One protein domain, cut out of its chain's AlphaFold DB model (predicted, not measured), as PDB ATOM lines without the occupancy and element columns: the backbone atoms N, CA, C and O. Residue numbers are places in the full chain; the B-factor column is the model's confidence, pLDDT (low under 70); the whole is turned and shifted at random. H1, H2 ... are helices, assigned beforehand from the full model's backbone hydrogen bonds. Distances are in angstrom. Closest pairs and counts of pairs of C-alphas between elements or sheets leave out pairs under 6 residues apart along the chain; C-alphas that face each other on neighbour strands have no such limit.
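Overview. This is residues 294 to 404 of the 800 residues of an uncharacterized protein of Bdellovibrionales bacterium RIFOXYC1_FULL_39_130 (UniProt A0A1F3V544). Look for a chain of helices that zigzags along the long axis, with H1 at one end and the longest helix, H7, at the other. At the H7 end, H5, H6 and H7 fold back and forth in turn; at the other end H1, H2 and H3 run back and forth with their centres in a triangle, and H4 packs steeply on H2. The two groups come close through H2, H3 and H4 on one side and H5 and H6 on the other. The printed part has 111 residues with seven named helices, H1 to H7 in order, and no named strand; the class is all helix. It is compact, with a radius of gyration of the C-alphas of 14.2 A and spans of 43 by 29 by 25 A.

Arrangement. Start at H7, residues 389 to 403. It touches H6, residues 371 to 383, at a shallow tilt of 15 degrees, opposite ways, a helical hairpin; their closest C-alphas, of Pro 371 and Thr 399, are 5.4 A apart. H6 also forms a hairpin with H5, residues 355 to 367, at 20 degrees, a shallow tilt; H5 touches it with residues 361 to 366 alone, closest at the C-alphas of Leu 365 and Lys 374, 6.0 A. H5 and H7 are apart. Move on to H3, residues 331 to 340: it is close to H6 but not clearly touching, with the C-alphas of Ser 335 and Ser 380 closest at 6.0 A. H3 and H2, residues 313 to 323, form a hairpin but only just touch, with 3 pairs of C-alphas within 8 A, the closest being Ala 318 and Ile 334 at 6.2 A. H2 touches H4, residues 344 to 351, at a steep tilt of 50 degrees; the closest C-alphas, of Ile 315 and Phe 347, are 5.7 A apart. H1, residues 294 to 306, touches no helix; it is near H2, where the C-alphas of Phe 304 and Gly 314 are closest at 6.3 A, and near H3. Of the pairs of helices that touch and have a tilt, 3 of 4 are shallow, a mostly aligned packing. In H2 to H7 every O i to N i+4 pair is within hydrogen-bond range; in H1, 7 of 9 are.

Along the chain. Find C-alpha 389 at (45.275, -6.154, 0.101); from there H7 runs 20.8 A to C-alpha 403 at (48.776, 13.745, 5.106). H6 measures 18.4 A and H5 18.9 A. Go back to C-alpha 294 at (15.034, 11.480, -2.888), where H1 begins, 18.4 A long. H2 measures 16.3 A, H3 14.1 A and H4 10.3 A.

Size, cuts and confidence. The two C-alphas farthest apart are those of Asp 309 and Leu 404, at 43.6 A. The printed part has no cut and no long link; the links H1 to H2 and H2 to H3 are short, the other four tight. No printed residue is under 70 in pLDDT, and the mean of the printed part is 89.1.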
ATOM      1  N   MET A 294      14.632  12.021  -4.182       91.38
ATOM      2  CA  MET A 294      15.034  11.480  -2.888       91.38
ATOM      3  C   MET A 294      14.013  10.496  -2.305       91.38
ATOM      4  O   MET A 294      14.374   9.696  -1.444       91.38
ATOM      5  N   ILE A 295      12.762  10.474  -2.781       92.44
ATOM      6  CA  ILE A 295      11.769   9.484  -2.329       92.44
ATOM      7  C   ILE A 295      12.264   8.060  -2.560       92.44
ATOM      8  O   ILE A 295      12.133   7.212  -1.676       92.44
ATOM      9  N   GLU A 296      12.807   7.785  -3.746       92.06
ATOM     10  CA  GLU A 296      13.296   6.451  -4.081       92.06
ATOM     11  C   GLU A 296      14.537   6.101  -3.260       92.06
ATOM     12  O   GLU A 296      14.583   5.020  -2.666       92.06
ATOM     13  N   VAL A 297      15.466   7.052  -3.125       92.69
ATOM     14  CA  VAL A 297      16.676   6.905  -2.308       92.69
ATOM     15  C   VAL A 297      16.328   6.506  -0.873       92.69
ATOM     16  O   VAL A 297      16.760   5.453  -0.402       92.69
ATOM     17  N   PHE A 298      15.477   7.273  -0.185       92.25
ATOM     18  CA  PHE A 298      15.110   6.958   1.200       92.25
ATOM     19  C   PHE A 298      14.258   5.705   1.324       92.25
ATOM     20  O   PHE A 298      14.392   4.960   2.293       92.25
ATOM     21  N   LYS A 299      13.406   5.414   0.336       92.62
ATOM     22  CA  LYS A 299      12.679   4.143   0.309       92.62
ATOM     23  C   LYS A 299      13.647   2.962   0.267       92.62
ATOM     24  O   LYS A 299      13.368   1.956   0.914       92.62
ATOM     25  N   ASN A 300      14.748   3.072  -0.474       94.19
ATOM     26  CA  ASN A 300      15.777   2.041  -0.557       94.19
ATOM     27  C   ASN A 300      16.619   1.957   0.724       94.19
ATOM     28  O   ASN A 300      16.793   0.852   1.232       94.19
ATOM     29  N   ILE A 301      17.022   3.087   1.314       92.75
ATOM     30  CA  ILE A 301      17.693   3.121   2.630       92.75
ATOM     31  C   ILE A 301      16.821   2.437   3.696       92.75
ATOM     32  O   ILE A 301      17.262   1.507   4.369       92.75
ATOM     33  N   CYS A 302      15.534   2.788   3.779       93.00
ATOM     34  CA  CYS A 302      14.614   2.179   4.739       93.00
ATOM     35  C   CYS A 302      14.360   0.684   4.519       93.00
ATOM     36  O   CYS A 302      13.858   0.026   5.433       93.00
ATOM     37  N   LYS A 303      14.654   0.121   3.338       94.94
ATOM     38  CA  LYS A 303      14.587  -1.335   3.160       94.94
ATOM     39  C   LYS A 303      15.682  -2.021   3.972       94.94
ATOM     40  O   LYS A 303      15.354  -2.996   4.631       94.94
ATOM     41  N   PHE A 304      16.913  -1.503   4.002       94.06
ATOM     42  CA  PHE A 304      17.991  -2.112   4.791       94.06
ATOM     43  C   PHE A 304      17.663  -2.159   6.284       94.06
ATOM     44  O   PHE A 304      17.752  -3.222   6.887       94.06
ATOM     45  N   TYR A 305      17.167  -1.062   6.866       90.81
ATOM     46  CA  TYR A 305      16.753  -1.054   8.277       90.81
ATOM     47  C   TYR A 305      15.650  -2.078   8.596       90.81
ATOM     48  O   TYR A 305      15.603  -2.621   9.696       90.81
ATOM     49  N   LYS A 306      14.775  -2.387   7.631       91.06
ATOM     50  CA  LYS A 306      13.720  -3.407   7.782       91.06
ATOM     51  C   LYS A 306      14.219  -4.840   7.614       91.06
ATOM     52  O   LYS A 306      13.481  -5.760   7.941       91.06
ATOM     53  N   LEU A 307      15.429  -5.030   7.096       92.31
ATOM     54  CA  LEU A 307      16.048  -6.343   6.906       92.31
ATOM     55  C   LEU A 307      16.869  -6.791   8.119       92.31
ATOM     56  O   LEU A 307      17.530  -7.816   8.038       92.31
ATOM     57  N   LYS A 308      16.798  -6.078   9.251       83.56
ATOM     58  CA  LYS A 308      17.503  -6.438  10.492       83.56
ATOM     59  C   LYS A 308      17.209  -7.870  10.964       83.56
ATOM     60  O   LYS A 308      18.105  -8.533  11.468       83.56
ATOM     61  N   ASP A 309      15.984  -8.355  10.752       87.25
ATOM     62  CA  ASP A 309      15.571  -9.717  11.127       87.25
ATOM     63  C   ASP A 309      15.866 -10.772  10.036       87.25
ATOM     64  O   ASP A 309      15.762 -11.971  10.283       87.25
ATOM     65  N   GLU A 310      16.212 -10.345   8.817       93.50
ATOM     66  CA  GLU A 310      16.505 -11.216   7.668       93.50
ATOM     67  C   GLU A 310      17.690 -10.662   6.844       93.50
ATOM     68  O   GLU A 310      17.522 -10.330   5.662       93.50
ATOM     69  N   PRO A 311      18.887 -10.532   7.445       92.25
ATOM     70  CA  PRO A 311      19.967  -9.723   6.886       92.25
ATOM     71  C   PRO A 311      20.497 -10.244   5.543       92.25
ATOM     72  O   PRO A 311      20.841  -9.448   4.673       92.25
ATOM     73  N   GLU A 312      20.447 -11.557   5.307       92.69
ATOM     74  CA  GLU A 312      20.838 -12.203   4.043       92.69
ATOM     75  C   GLU A 312      20.115 -11.624   2.813       92.69
ATOM     76  O   GLU A 312      20.705 -11.461   1.746       92.69
ATOM     77  N   LYS A 313      18.843 -11.217   2.953       95.44
ATOM     78  CA  LYS A 313      18.088 -10.572   1.859       95.44
ATOM     79  C   LYS A 313      18.664  -9.207   1.467       95.44
ATOM     80  O   LYS A 313      18.341  -8.681   0.400       95.44
ATOM     81  N   GLY A 314      19.493  -8.612   2.324       95.62
ATOM     82  CA  GLY A 314      20.188  -7.361   2.052       95.62
ATOM     83  C   GLY A 314      21.225  -7.486   0.941       95.62
ATOM     84  O   GLY A 314      21.499  -6.489   0.277       95.62
ATOM     85  N   ILE A 315      21.743  -8.692   0.678       96.00
ATOM     86  CA  ILE A 315      22.679  -8.966  -0.423       96.00
ATOM     87  C   ILE A 315      22.013  -8.675  -1.768       96.00
ATOM     88  O   ILE A 315      22.530  -7.869  -2.543       96.00
ATOM     89  N   ASP A 316      20.838  -9.259  -2.020       95.62
ATOM     90  CA  ASP A 316      20.093  -9.055  -3.269       95.62
ATOM     91  C   ASP A 316      19.743  -7.574  -3.466       95.62
ATOM     92  O   ASP A 316      19.945  -7.012  -4.544       95.62
ATOM     93  N   LEU A 317      19.298  -6.904  -2.396       97.12
ATOM     94  CA  LEU A 317      19.010  -5.472  -2.427       97.12
ATOM     95  C   LEU A 317      20.258  -4.641  -2.758       97.12
ATOM     96  O   LEU A 317      20.179  -3.720  -3.569       97.12
ATOM     97  N   ALA A 318      21.403  -4.944  -2.147       96.31
ATOM     98  CA  ALA A 318      22.650  -4.241  -2.420       96.31
ATOM     99  C   ALA A 318      23.087  -4.419  -3.881       96.31
ATOM    100  O   ALA A 318      23.448  -3.438  -4.530       96.31
ATOM    101  N   ILE A 319      22.991  -5.633  -4.429       96.00
ATOM    102  CA  ILE A 319      23.293  -5.908  -5.842       96.00
ATOM    103  C   ILE A 319      22.371  -5.119  -6.780       96.00
ATOM    104  O   ILE A 319      22.844  -4.538  -7.760       96.00
ATOM    105  N   ASP A 320      21.073  -5.060  -6.488       96.25
ATOM    106  CA  ASP A 320      20.114  -4.284  -7.278       96.25
ATOM    107  C   ASP A 320      20.451  -2.786  -7.268       96.25
ATOM    108  O   ASP A 320      20.455  -2.138  -8.317       96.25
ATOM    109  N   LEU A 321      20.792  -2.231  -6.100       96.56
ATOM    110  CA  LEU A 321      21.153  -0.817  -5.956       96.56
ATOM    111  C   LEU A 321      22.492  -0.483  -6.621       96.56
ATOM    112  O   LEU A 321      22.623   0.566  -7.248       96.56
ATOM    113  N   LEU A 322      23.469  -1.390  -6.566       95.12
ATOM    114  CA  LEU A 322      24.767  -1.217  -7.225       95.12
ATOM    115  C   LEU A 322      24.690  -1.211  -8.759       95.12
ATOM    116  O   LEU A 322      25.612  -0.745  -9.439       95.12
ATOM    117  N   GLN A 323      23.587  -1.696  -9.325       94.31
ATOM    118  CA  GLN A 323      23.325  -1.619 -10.759       94.31
ATOM    119  C   GLN A 323      22.722  -0.274 -11.184       94.31
ATOM    120  O   GLN A 323      22.835   0.076 -12.359       94.31
ATOM    121  N   GLN A 324      22.168   0.522 -10.266       93.81
ATOM    122  CA  GLN A 324      21.564   1.822 -10.583       93.81
ATOM    123  C   GLN A 324      22.613   2.881 -10.941       93.81
ATOM    124  O   GLN A 324      23.790   2.750 -10.604       93.81
ATOM    125  N   ASP A 325      22.223   3.934 -11.662       90.75
ATOM    126  CA  ASP A 325      23.136   5.008 -12.087       90.75
ATOM    127  C   ASP A 325      23.674   5.836 -10.905       90.75
ATOM    128  O   ASP A 325      24.815   6.297 -10.938       90.75
ATOM    129  N   ASP A 326      22.887   5.945  -9.838       90.38
ATOM    130  CA  ASP A 326      23.139   6.679  -8.596       90.38
ATOM    131  C   ASP A 326      23.678   5.792  -7.454       90.38
ATOM    132  O   ASP A 326      23.661   6.187  -6.289       90.38
ATOM    133  N   PHE A 327      24.212   4.606  -7.777       92.56
ATOM    134  CA  PHE A 327      24.658   3.604  -6.797       92.56
ATOM    135  C   PHE A 327      25.567   4.138  -5.676       92.56
ATOM    136  O   PHE A 327      25.553   3.625  -4.557       92.56
ATOM    137  N   PHE A 328      26.379   5.156  -5.977       89.81
ATOM    138  CA  PHE A 328      27.335   5.757  -5.048       89.81
ATOM    139  C   PHE A 328      26.661   6.372  -3.812       89.81
ATOM    140  O   PHE A 328      27.310   6.516  -2.778       89.81
ATOM    141  N   ILE A 329      25.369   6.706  -3.894       90.56
ATOM    142  CA  ILE A 329      24.576   7.200  -2.764       90.56
ATOM    143  C   ILE A 329      24.405   6.103  -1.704       90.56
ATOM    144  O   ILE A 329      24.447   6.389  -0.512       90.56
ATOM    145  N   TYR A 330      24.261   4.844  -2.127       92.62
ATOM    146  CA  TYR A 330      23.957   3.721  -1.236       92.62
ATOM    147  C   TYR A 330      25.200   3.044  -0.653       92.62
ATOM    148  O   TYR A 330      25.072   2.245   0.269       92.62
ATOM    149  N   LEU A 331      26.398   3.341  -1.164       90.44
ATOM    150  CA  LEU A 331      27.624   2.637  -0.776       90.44
ATOM    151  C   LEU A 331      27.933   2.651   0.725       90.44
ATOM    152  O   LEU A 331      28.228   1.574   1.240       90.44
ATOM    153  N   PRO A 332      27.838   3.788   1.448       86.50
ATOM    154  CA  PRO A 332      28.084   3.789   2.888       86.50
ATOM    155  C   PRO A 332      27.113   2.871   3.628       86.50
ATOM    156  O   PRO A 332      27.536   2.085   4.467       86.50
ATOM    157  N   MET A 333      25.829   2.914   3.253       89.31
ATOM    158  CA  MET A 333      24.795   2.073   3.855       89.31
ATOM    159  C   MET A 333      25.019   0.587   3.553       89.31
ATOM    160  O   MET A 333      24.870  -0.246   4.438       89.31
ATOM    161  N   ILE A 334      25.397   0.244   2.318       93.56
ATOM    162  CA  ILE A 334      25.716  -1.138   1.941       93.56
ATOM    163  C   ILE A 334      26.923  -1.629   2.741       93.56
ATOM    164  O   ILE A 334      26.849  -2.696   3.336       93.56
ATOM    165  N   SER A 335      28.009  -0.852   2.789       89.06
ATOM    166  CA  SER A 335      29.224  -1.222   3.523       89.06
ATOM    167  C   SER A 335      28.939  -1.446   5.009       89.06
ATOM    168  O   SER A 335      29.313  -2.483   5.548       89.06
ATOM    169  N   ASP A 336      28.232  -0.511   5.647       85.88
ATOM    170  CA  ASP A 336      27.850  -0.601   7.059       85.88
ATOM    171  C   ASP A 336      26.943  -1.811   7.325       85.88
ATOM    172  O   ASP A 336      27.174  -2.576   8.259       85.88
ATOM    173  N   PHE A 337      25.950  -2.042   6.461       91.12
ATOM    174  CA  PHE A 337      25.037  -3.174   6.588       91.12
ATOM    175  C   PHE A 337      25.748  -4.522   6.444       91.12
ATOM    176  O   PHE A 337      25.478  -5.433   7.227       91.12
ATOM    177  N   MET A 338      26.648  -4.666   5.464       92.31
ATOM    178  CA  MET A 338      27.382  -5.920   5.261       92.31
ATOM    179  C   MET A 338      28.337  -6.199   6.418       92.31
ATOM    180  O   MET A 338      28.372  -7.329   6.902       92.31
ATOM    181  N   GLY A 339      29.048  -5.173   6.901       85.31
ATOM    182  CA  GLY A 339      29.943  -5.287   8.050       85.31
ATOM    183  C   GLY A 339      29.203  -5.673   9.332       85.31
ATOM    184  O   GLY A 339      29.527  -6.687   9.942       85.31
ATOM    185  N   LYS A 340      28.149  -4.932   9.703       85.38
ATOM    186  CA  LYS A 340      27.379  -5.168  10.943       85.38
ATOM    187  C   LYS A 340      26.701  -6.535  11.022       85.38
ATOM    188  O   LYS A 340      26.404  -6.991  12.120       85.38
ATOM    189  N   ASN A 341      26.417  -7.156   9.879       86.56
ATOM    190  CA  ASN A 341      25.752  -8.457   9.809       86.56
ATOM    191  C   ASN A 341      26.698  -9.590   9.370       86.56
ATOM    192  O   ASN A 341      26.218 -10.676   9.054       86.56
ATOM    193  N   SER A 342      28.014  -9.348   9.314       88.50
ATOM    194  CA  SER A 342      29.029 -10.332   8.896       88.50
ATOM    195  C   SER A 342      28.774 -10.959   7.512       88.50
ATOM    196  O   SER A 342      29.083 -12.121   7.265       88.50
ATOM    197  N   LEU A 343      28.221 -10.186   6.570       89.94
ATOM    198  CA  LEU A 343      27.809 -10.677   5.245       89.94
ATOM    199  C   LEU A 343      28.856 -10.481   4.142       89.94
ATOM    200  O   LEU A 343      28.613 -10.874   3.001       89.94
ATOM    201  N   ASN A 344      30.024  -9.903   4.440       87.19
ATOM    202  CA  ASN A 344      31.042  -9.543   3.438       87.19
ATOM    203  C   ASN A 344      31.411 -10.707   2.494       87.19
ATOM    204  O   ASN A 344      31.455 -10.535   1.275       87.19
ATOM    205  N   LYS A 345      31.586 -11.922   3.032       86.06
ATOM    206  CA  LYS A 345      31.925 -13.122   2.246       86.06
ATOM    207  C   LYS A 345      30.788 -13.574   1.327       86.06
ATOM    208  O   LYS A 345      31.017 -13.872   0.154       86.06
ATOM    209  N   ALA A 346      29.561 -13.622   1.843       88.00
ATOM    210  CA  ALA A 346      28.383 -13.986   1.057       88.00
ATOM    211  C   ALA A 346      28.110 -12.942  -0.038       88.00
ATOM    212  O   ALA A 346      27.857 -13.289  -1.195       88.00
ATOM    213  N   PHE A 347      28.267 -11.661   0.298       92.00
ATOM    214  CA  PHE A 347      28.148 -10.550  -0.633       92.00
ATOM    215  C   PHE A 347      29.203 -10.605  -1.747       92.00
ATOM    216  O   PHE A 347      28.863 -10.438  -2.920       92.00
ATOM    217  N   HIS A 348      30.459 -10.928  -1.422       89.31
ATOM    218  CA  HIS A 348      31.513 -11.151  -2.413       89.31
ATOM    219  C   HIS A 348      31.147 -12.257  -3.421       89.31
ATOM    220  O   HIS A 348      31.259 -12.061  -4.636       89.31
ATOM    221  N   LEU A 349      30.660 -13.405  -2.935       89.06
ATOM    222  CA  LEU A 349      30.235 -14.515  -3.797       89.06
ATOM    223  C   LEU A 349      29.089 -14.106  -4.732       89.06
ATOM    224  O   LEU A 349      29.095 -14.475  -5.908       89.06
ATOM    225  N   ALA A 350      28.136 -13.307  -4.244       90.38
ATOM    226  CA  ALA A 350      27.067 -12.758  -5.072       90.38
ATOM    227  C   ALA A 350      27.613 -11.791  -6.141       90.38
ATOM    228  O   ALA A 350      27.278 -11.919  -7.324       90.38
ATOM    229  N   LEU A 351      28.516 -10.877  -5.759       90.25
ATOM    230  CA  LEU A 351      29.151  -9.902  -6.655       90.25
ATOM    231  C   LEU A 351      29.931 -10.545  -7.809       90.25
ATOM    232  O   LEU A 351      30.012  -9.947  -8.885       90.25
ATOM    233  N   ALA A 352      30.461 -11.761  -7.637       88.19
ATOM    234  CA  ALA A 352      31.186 -12.482  -8.689       88.19
ATOM    235  C   ALA A 352      30.355 -12.685  -9.975       88.19
ATOM    236  O   ALA A 352      30.915 -12.771 -11.070       88.19
ATOM    237  N   SER A 353      29.020 -12.695  -9.868       90.81
ATOM    238  CA  SER A 353      28.103 -12.790 -11.014       90.81
ATOM    239  C   SER A 353      27.895 -11.457 -11.755       90.81
ATOM    240  O   SER A 353      27.292 -11.441 -12.829       90.81
ATOM    241  N   PHE A 354      28.408 -10.339 -11.226       92.06
ATOM    242  CA  PHE A 354      28.154  -8.978 -11.715       92.06
ATOM    243  C   PHE A 354      29.454  -8.182 -11.957       92.06
ATOM    244  O   PHE A 354      29.681  -7.135 -11.346       92.06
ATOM    245  N   PRO A 355      30.313  -8.593 -12.912       89.06
ATOM    246  CA  PRO A 355      31.619  -7.961 -13.140       89.06
ATOM    247  C   PRO A 355      31.543  -6.472 -13.530       89.06
ATOM    248  O   PRO A 355      32.495  -5.721 -13.317       89.06
ATOM    249  N   ALA A 356      30.412  -6.013 -14.075       91.56
ATOM    250  CA  ALA A 356      30.198  -4.601 -14.389       91.56
ATOM    251  C   ALA A 356      30.168  -3.708 -13.133       91.56
ATOM    252  O   ALA A 356      30.645  -2.574 -13.193       91.56
ATOM    253  N   ILE A 357      29.662  -4.219 -12.002       92.50
ATOM    254  CA  ILE A 357      29.621  -3.491 -10.726       92.50
ATOM    255  C   ILE A 357      31.048  -3.195 -10.254       92.50
ATOM    256  O   ILE A 357      31.366  -2.044  -9.954       92.50
ATOM    257  N   LYS A 358      31.939  -4.197 -10.301       89.88
ATOM    258  CA  LYS A 358      33.361  -4.037  -9.957       89.88
ATOM    259  C   LYS A 358      34.006  -2.887 -10.734       89.88
ATOM    260  O   LYS A 358      34.592  -1.995 -10.132       89.88
ATOM    261  N   ASN A 359      33.853  -2.851 -12.059       90.81
ATOM    262  CA  ASN A 359      34.466  -1.801 -12.884       90.81
ATOM    263  C   ASN A 359      33.959  -0.392 -12.536       90.81
ATOM    264  O   ASN A 359      34.731   0.569 -12.557       90.81
ATOM    265  N   ARG A 360      32.670  -0.253 -12.206       93.06
ATOM    266  CA  ARG A 360      32.085   1.033 -11.793       93.06
ATOM    267  C   ARG A 360      32.622   1.489 -10.442       93.06
ATOM    268  O   ARG A 360      32.931   2.668 -10.299       93.06
ATOM    269  N   LEU A 361      32.770   0.565  -9.497       93.31
ATOM    270  CA  LEU A 361      33.331   0.838  -8.176       93.31
ATOM    271  C   LEU A 361      34.808   1.239  -8.243       93.31
ATOM    272  O   LEU A 361      35.188   2.233  -7.634       93.31
ATOM    273  N   LEU A 362      35.610   0.550  -9.060       92.56
ATOM    274  CA  LEU A 362      37.002   0.941  -9.317       92.56
ATOM    275  C   LEU A 362      37.087   2.326  -9.978       92.56
ATOM    276  O   LEU A 362      37.861   3.177  -9.556       92.56
ATOM    277  N   THR A 363      36.212   2.606 -10.951       93.31
ATOM    278  CA  THR A 363      36.136   3.939 -11.578       93.31
ATOM    279  C   THR A 363      35.739   5.025 -10.572       93.31
ATOM    280  O   THR A 363      36.173   6.171 -10.695       93.31
ATOM    281  N   LEU A 364      34.877   4.704  -9.602       93.06
ATOM    282  CA  LEU A 364      34.507   5.627  -8.536       93.06
ATOM    283  C   LEU A 364      35.703   5.897  -7.619       93.06
ATOM    284  O   LEU A 364      35.983   7.062  -7.362       93.06
ATOM    285  N   LEU A 365      36.447   4.855  -7.227       92.12
ATOM    286  CA  LEU A 365      37.678   4.979  -6.442       92.12
ATOM    287  C   LEU A 365      38.693   5.916  -7.109       92.12
ATOM    288  O   LEU A 365      39.270   6.775  -6.442       92.12
ATOM    289  N   ASP A 366      38.854   5.819  -8.427       90.19
ATOM    290  CA  ASP A 366      39.733   6.710  -9.194       90.19
ATOM    291  C   ASP A 366      39.239   8.163  -9.234       90.19
ATOM    292  O   ASP A 366      40.038   9.100  -9.304       90.19
ATOM    293  N   LYS A 367      37.917   8.367  -9.212       89.94
ATOM    294  CA  LYS A 367      37.287   9.695  -9.269       89.94
ATOM    295  C   LYS A 367      37.177  10.378  -7.910       89.94
ATOM    296  O   LYS A 367      37.021  11.601  -7.888       89.94
ATOM    297  N   THR A 368      37.231   9.632  -6.810       86.94
ATOM    298  CA  THR A 368      37.192  10.184  -5.453       86.94
ATOM    299  C   THR A 368      38.453  11.008  -5.192       86.94
ATOM    300  O   THR A 368      39.575  10.509  -5.268       86.94
ATOM    301  N   LYS A 369      38.270  12.309  -4.940       80.38
ATOM    302  CA  LYS A 369      39.369  13.295  -4.839       80.38
ATOM    303  C   LYS A 369      39.826  13.566  -3.411       80.38
ATOM    304  O   LYS A 369      40.934  14.038  -3.193       80.38
ATOM    305  N   THR A 370      38.938  13.331  -2.467       77.56
ATOM    306  CA  THR A 370      39.112  13.428  -1.020       77.56
ATOM    307  C   THR A 370      39.951  12.235  -0.554       77.56
ATOM    308  O   THR A 370      39.518  11.092  -0.687       77.56
ATOM    309  N   PRO A 371      41.174  12.445  -0.046       75.44
ATOM    310  CA  PRO A 371      42.092  11.324   0.131       75.44
ATOM    311  C   PRO A 371      41.637  10.305   1.194       75.44
ATOM    312  O   PRO A 371      41.778   9.103   0.969       75.44
ATOM    313  N   PHE A 372      40.970  10.727   2.274       75.62
ATOM    314  CA  PHE A 372      40.351   9.775   3.209       75.62
ATOM    315  C   PHE A 372      39.021   9.189   2.730       75.62
ATOM    316  O   PHE A 372      38.743   8.033   3.020       75.62
ATOM    317  N   GLY A 373      38.247   9.909   1.914       78.69
ATOM    318  CA  GLY A 373      37.109   9.314   1.209       78.69
ATOM    319  C   GLY A 373      37.547   8.215   0.240       78.69
ATOM    320  O   GLY A 373      36.902   7.175   0.118       78.69
ATOM    321  N   LYS A 374      38.702   8.408  -0.409       86.50
ATOM    322  CA  LYS A 374      39.342   7.400  -1.255       86.50
ATOM    323  C   LYS A 374      39.805   6.199  -0.430       86.50
ATOM    324  O   LYS A 374      39.582   5.073  -0.859       86.50
ATOM    325  N   LEU A 375      40.387   6.427   0.749       85.00
ATOM    326  CA  LEU A 375      40.769   5.353   1.670       85.00
ATOM    327  C   LEU A 375      39.554   4.571   2.188       85.00
ATOM    328  O   LEU A 375      39.570   3.346   2.159       85.00
ATOM    329  N   GLN A 376      38.487   5.257   2.600       82.38
ATOM    330  CA  GLN A 376      37.245   4.627   3.050       82.38
ATOM    331  C   GLN A 376      36.613   3.789   1.935       82.38
ATOM    332  O   GLN A 376      36.244   2.640   2.158       82.38
ATOM    333  N   LEU A 377      36.538   4.328   0.715       88.50
ATOM    334  CA  LEU A 377      36.042   3.569  -0.426       88.50
ATOM    335  C   LEU A 377      36.943   2.364  -0.719       88.50
ATOM    336  O   LEU A 377      36.423   1.277  -0.940       88.50
ATOM    337  N   ALA A 378      38.271   2.518  -0.679       90.12
ATOM    338  CA  ALA A 378      39.194   1.396  -0.839       90.12
ATOM    339  C   ALA A 378      38.977   0.320   0.233       90.12
ATOM    340  O   ALA A 378      38.945  -0.854  -0.121       90.12
ATOM    341  N   ARG A 379      38.749   0.701   1.499       86.31
ATOM    342  CA  ARG A 379      38.401  -0.230   2.587       86.31
ATOM    343  C   ARG A 379      37.135  -1.012   2.242       86.31
ATOM    344  O   ARG A 379      37.194  -2.231   2.189       86.31
ATOM    345  N   SER A 380      36.043  -0.338   1.865       86.50
ATOM    346  CA  SER A 380      34.814  -1.025   1.437       86.50
ATOM    347  C   SER A 380      35.054  -1.972   0.255       86.50
ATOM    348  O   SER A 380      34.522  -3.077   0.224       86.50
ATOM    349  N   LEU A 381      35.863  -1.576  -0.737       90.62
ATOM    350  CA  LEU A 381      36.178  -2.449  -1.874       90.62
ATOM    351  C   LEU A 381      37.043  -3.647  -1.479       90.62
ATOM    352  O   LEU A 381      36.890  -4.713  -2.078       90.62
ATOM    353  N   TYR A 382      37.937  -3.484  -0.509       87.75
ATOM    354  CA  TYR A 382      38.721  -4.572   0.063       87.75
ATOM    355  C   TYR A 382      37.830  -5.533   0.859       87.75
ATOM    356  O   TYR A 382      37.890  -6.740   0.634       87.75
ATOM    357  N   ASP A 383      36.914  -5.014   1.678       83.56
ATOM    358  CA  ASP A 383      35.951  -5.817   2.441       83.56
ATOM    359  C   ASP A 383      35.011  -6.606   1.513       83.56
ATOM    360  O   ASP A 383      34.695  -7.768   1.759       83.56
ATOM    361  N   PHE A 384      34.640  -6.028   0.365       86.38
ATOM    362  CA  PHE A 384      33.898  -6.722  -0.697       86.38
ATOM    363  C   PHE A 384      34.770  -7.673  -1.539       86.38
ATOM    364  O   PHE A 384      34.285  -8.287  -2.498       86.38
ATOM    365  N   SER A 385      36.066  -7.780  -1.224       84.75
ATOM    366  CA  SER A 385      37.069  -8.567  -1.953       84.75
ATOM    367  C   SER A 385      37.112  -8.229  -3.454       84.75
ATOM    368  O   SER A 385      37.267  -9.091  -4.324       84.75
ATOM    369  N   LEU A 386      36.923  -6.947  -3.785       87.88
ATOM    370  CA  LEU A 386      36.982  -6.416  -5.149       87.88
ATOM    371  C   LEU A 386      38.379  -5.921  -5.528       87.88
ATOM    372  O   LEU A 386      38.716  -5.968  -6.718       87.88
ATOM    373  N   ILE A 387      39.168  -5.494  -4.543       88.44
ATOM    374  CA  ILE A 387      40.590  -5.159  -4.665       88.44
ATOM    375  C   ILE A 387      41.412  -6.067  -3.748       88.44
ATOM    376  O   ILE A 387      40.881  -6.616  -2.783       88.44
ATOM    377  N   SER A 388      42.686  -6.263  -4.078       84.81
ATOM    378  CA  SER A 388      43.602  -7.024  -3.225       84.81
ATOM    379  C   SER A 388      44.038  -6.201  -2.008       84.81
ATOM    380  O   SER A 388      43.874  -4.980  -1.986       84.81
ATOM    381  N   ILE A 389      44.625  -6.864  -1.007       80.75
ATOM    382  CA  ILE A 389      45.275  -6.154   0.101       80.75
ATOM    383  C   ILE A 389      46.397  -5.243  -0.417       80.75
ATOM    384  O   ILE A 389      46.505  -4.118   0.046       80.75
ATOM    385  N   ASP A 390      47.147  -5.663  -1.444       80.88
ATOM    386  CA  ASP A 390      48.216  -4.850  -2.042       80.88
ATOM    387  C   ASP A 390      47.663  -3.551  -2.652       80.88
ATOM    388  O   ASP A 390      48.209  -2.471  -2.420       80.88
ATOM    389  N   ASP A 391      46.545  -3.639  -3.382       87.19
ATOM    390  CA  ASP A 391      45.867  -2.474  -3.965       87.19
ATOM    391  C   ASP A 391      45.347  -1.525  -2.870       87.19
ATOM    392  O   ASP A 391      45.455  -0.301  -2.987       87.19
ATOM    393  N   TYR A 392      44.775  -2.082  -1.795       86.88
ATOM    394  CA  TYR A 392      44.333  -1.305  -0.637       86.88
ATOM    395  C   TYR A 392      45.513  -0.598   0.035       86.88
ATOM    396  O   TYR A 392      45.464   0.618   0.227       86.88
ATOM    397  N   THR A 393      46.590  -1.329   0.329       83.06
ATOM    398  CA  THR A 393      47.804  -0.801   0.957       83.06
ATOM    399  C   THR A 393      48.460   0.273   0.092       83.06
ATOM    400  O   THR A 393      48.995   1.243   0.625       83.06
ATOM    401  N   GLU A 394      48.392   0.180  -1.239       86.56
ATOM    402  CA  GLU A 394      48.860   1.253  -2.122       86.56
ATOM    403  C   GLU A 394      48.017   2.533  -1.967       86.56
ATOM    404  O   GLU A 394      48.571   3.637  -1.875       86.56
ATOM    405  N   VAL A 395      46.685   2.419  -1.907       87.94
ATOM    406  CA  VAL A 395      45.800   3.572  -1.661       87.94
ATOM    407  C   VAL A 395      46.050   4.161  -0.275       87.94
ATOM    408  O   VAL A 395      46.216   5.376  -0.156       87.94
ATOM    409  N   GLU A 396      46.123   3.316   0.750       85.00
ATOM    410  CA  GLU A 396      46.427   3.696   2.128       85.00
ATOM    411  C   GLU A 396      47.760   4.441   2.215       85.00
ATOM    412  O   GLU A 396      47.811   5.564   2.720       85.00
ATOM    413  N   LYS A 397      48.821   3.876   1.630       85.12
ATOM    414  CA  LYS A 397      50.146   4.493   1.557       85.12
ATOM    415  C   LYS A 397      50.102   5.875   0.930       85.12
ATOM    416  O   LYS A 397      50.612   6.830   1.516       85.12
ATOM    417  N   ASN A 398      49.491   5.997  -0.244       85.12
ATOM    418  CA  ASN A 398      49.411   7.272  -0.949       85.12
ATOM    419  C   ASN A 398      48.612   8.316  -0.152       85.12
ATOM    420  O   ASN A 398      49.020   9.480  -0.073       85.12
ATOM    421  N   THR A 399      47.512   7.902   0.481       83.31
ATOM    422  CA  THR A 399      46.706   8.765   1.349       83.31
ATOM    423  C   THR A 399      47.507   9.223   2.563       83.31
ATOM    424  O   THR A 399      47.584  10.427   2.809       83.31
ATOM    425  N   LEU A 400      48.160   8.319   3.291       83.44
ATOM    426  CA  LEU A 400      48.930   8.656   4.489       83.44
ATOM    427  C   LEU A 400      50.144   9.537   4.174       83.44
ATOM    428  O   LEU A 400      50.349  10.546   4.845       83.44
ATOM    429  N   ILE A 401      50.894   9.254   3.101       84.94
ATOM    430  CA  ILE A 401      52.012  10.109   2.658       84.94
ATOM    431  C   ILE A 401      51.540  11.539   2.387       84.94
ATOM    432  O   ILE A 401      52.217  12.494   2.772       84.94
ATOM    433  N   SER A 402      50.377  11.704   1.748       81.50
ATOM    434  CA  SER A 402      49.840  13.038   1.467       81.50
ATOM    435  C   SER A 402      49.500  13.828   2.738       81.50
ATOM    436  O   SER A 402      49.636  15.052   2.733       81.50
ATOM    437  N   HIS A 403      49.135  13.137   3.825       79.00
ATOM    438  CA  HIS A 403      48.776  13.745   5.106       79.00
ATOM    439  C   HIS A 403      49.950  13.926   6.053       79.00
ATOM    440  O   HIS A 403      49.902  14.830   6.866       79.00
ATOM    441  N   LEU A 404      51.038  13.166   5.910       84.56
ATOM    442  CA  LEU A 404      52.272  13.397   6.670       84.56
ATOM    443  C   LEU A 404      52.974  14.716   6.301       84.56
ATOM    444  O   LEU A 404      53.954  15.092   6.942       84.56
TER     445      LEU A 404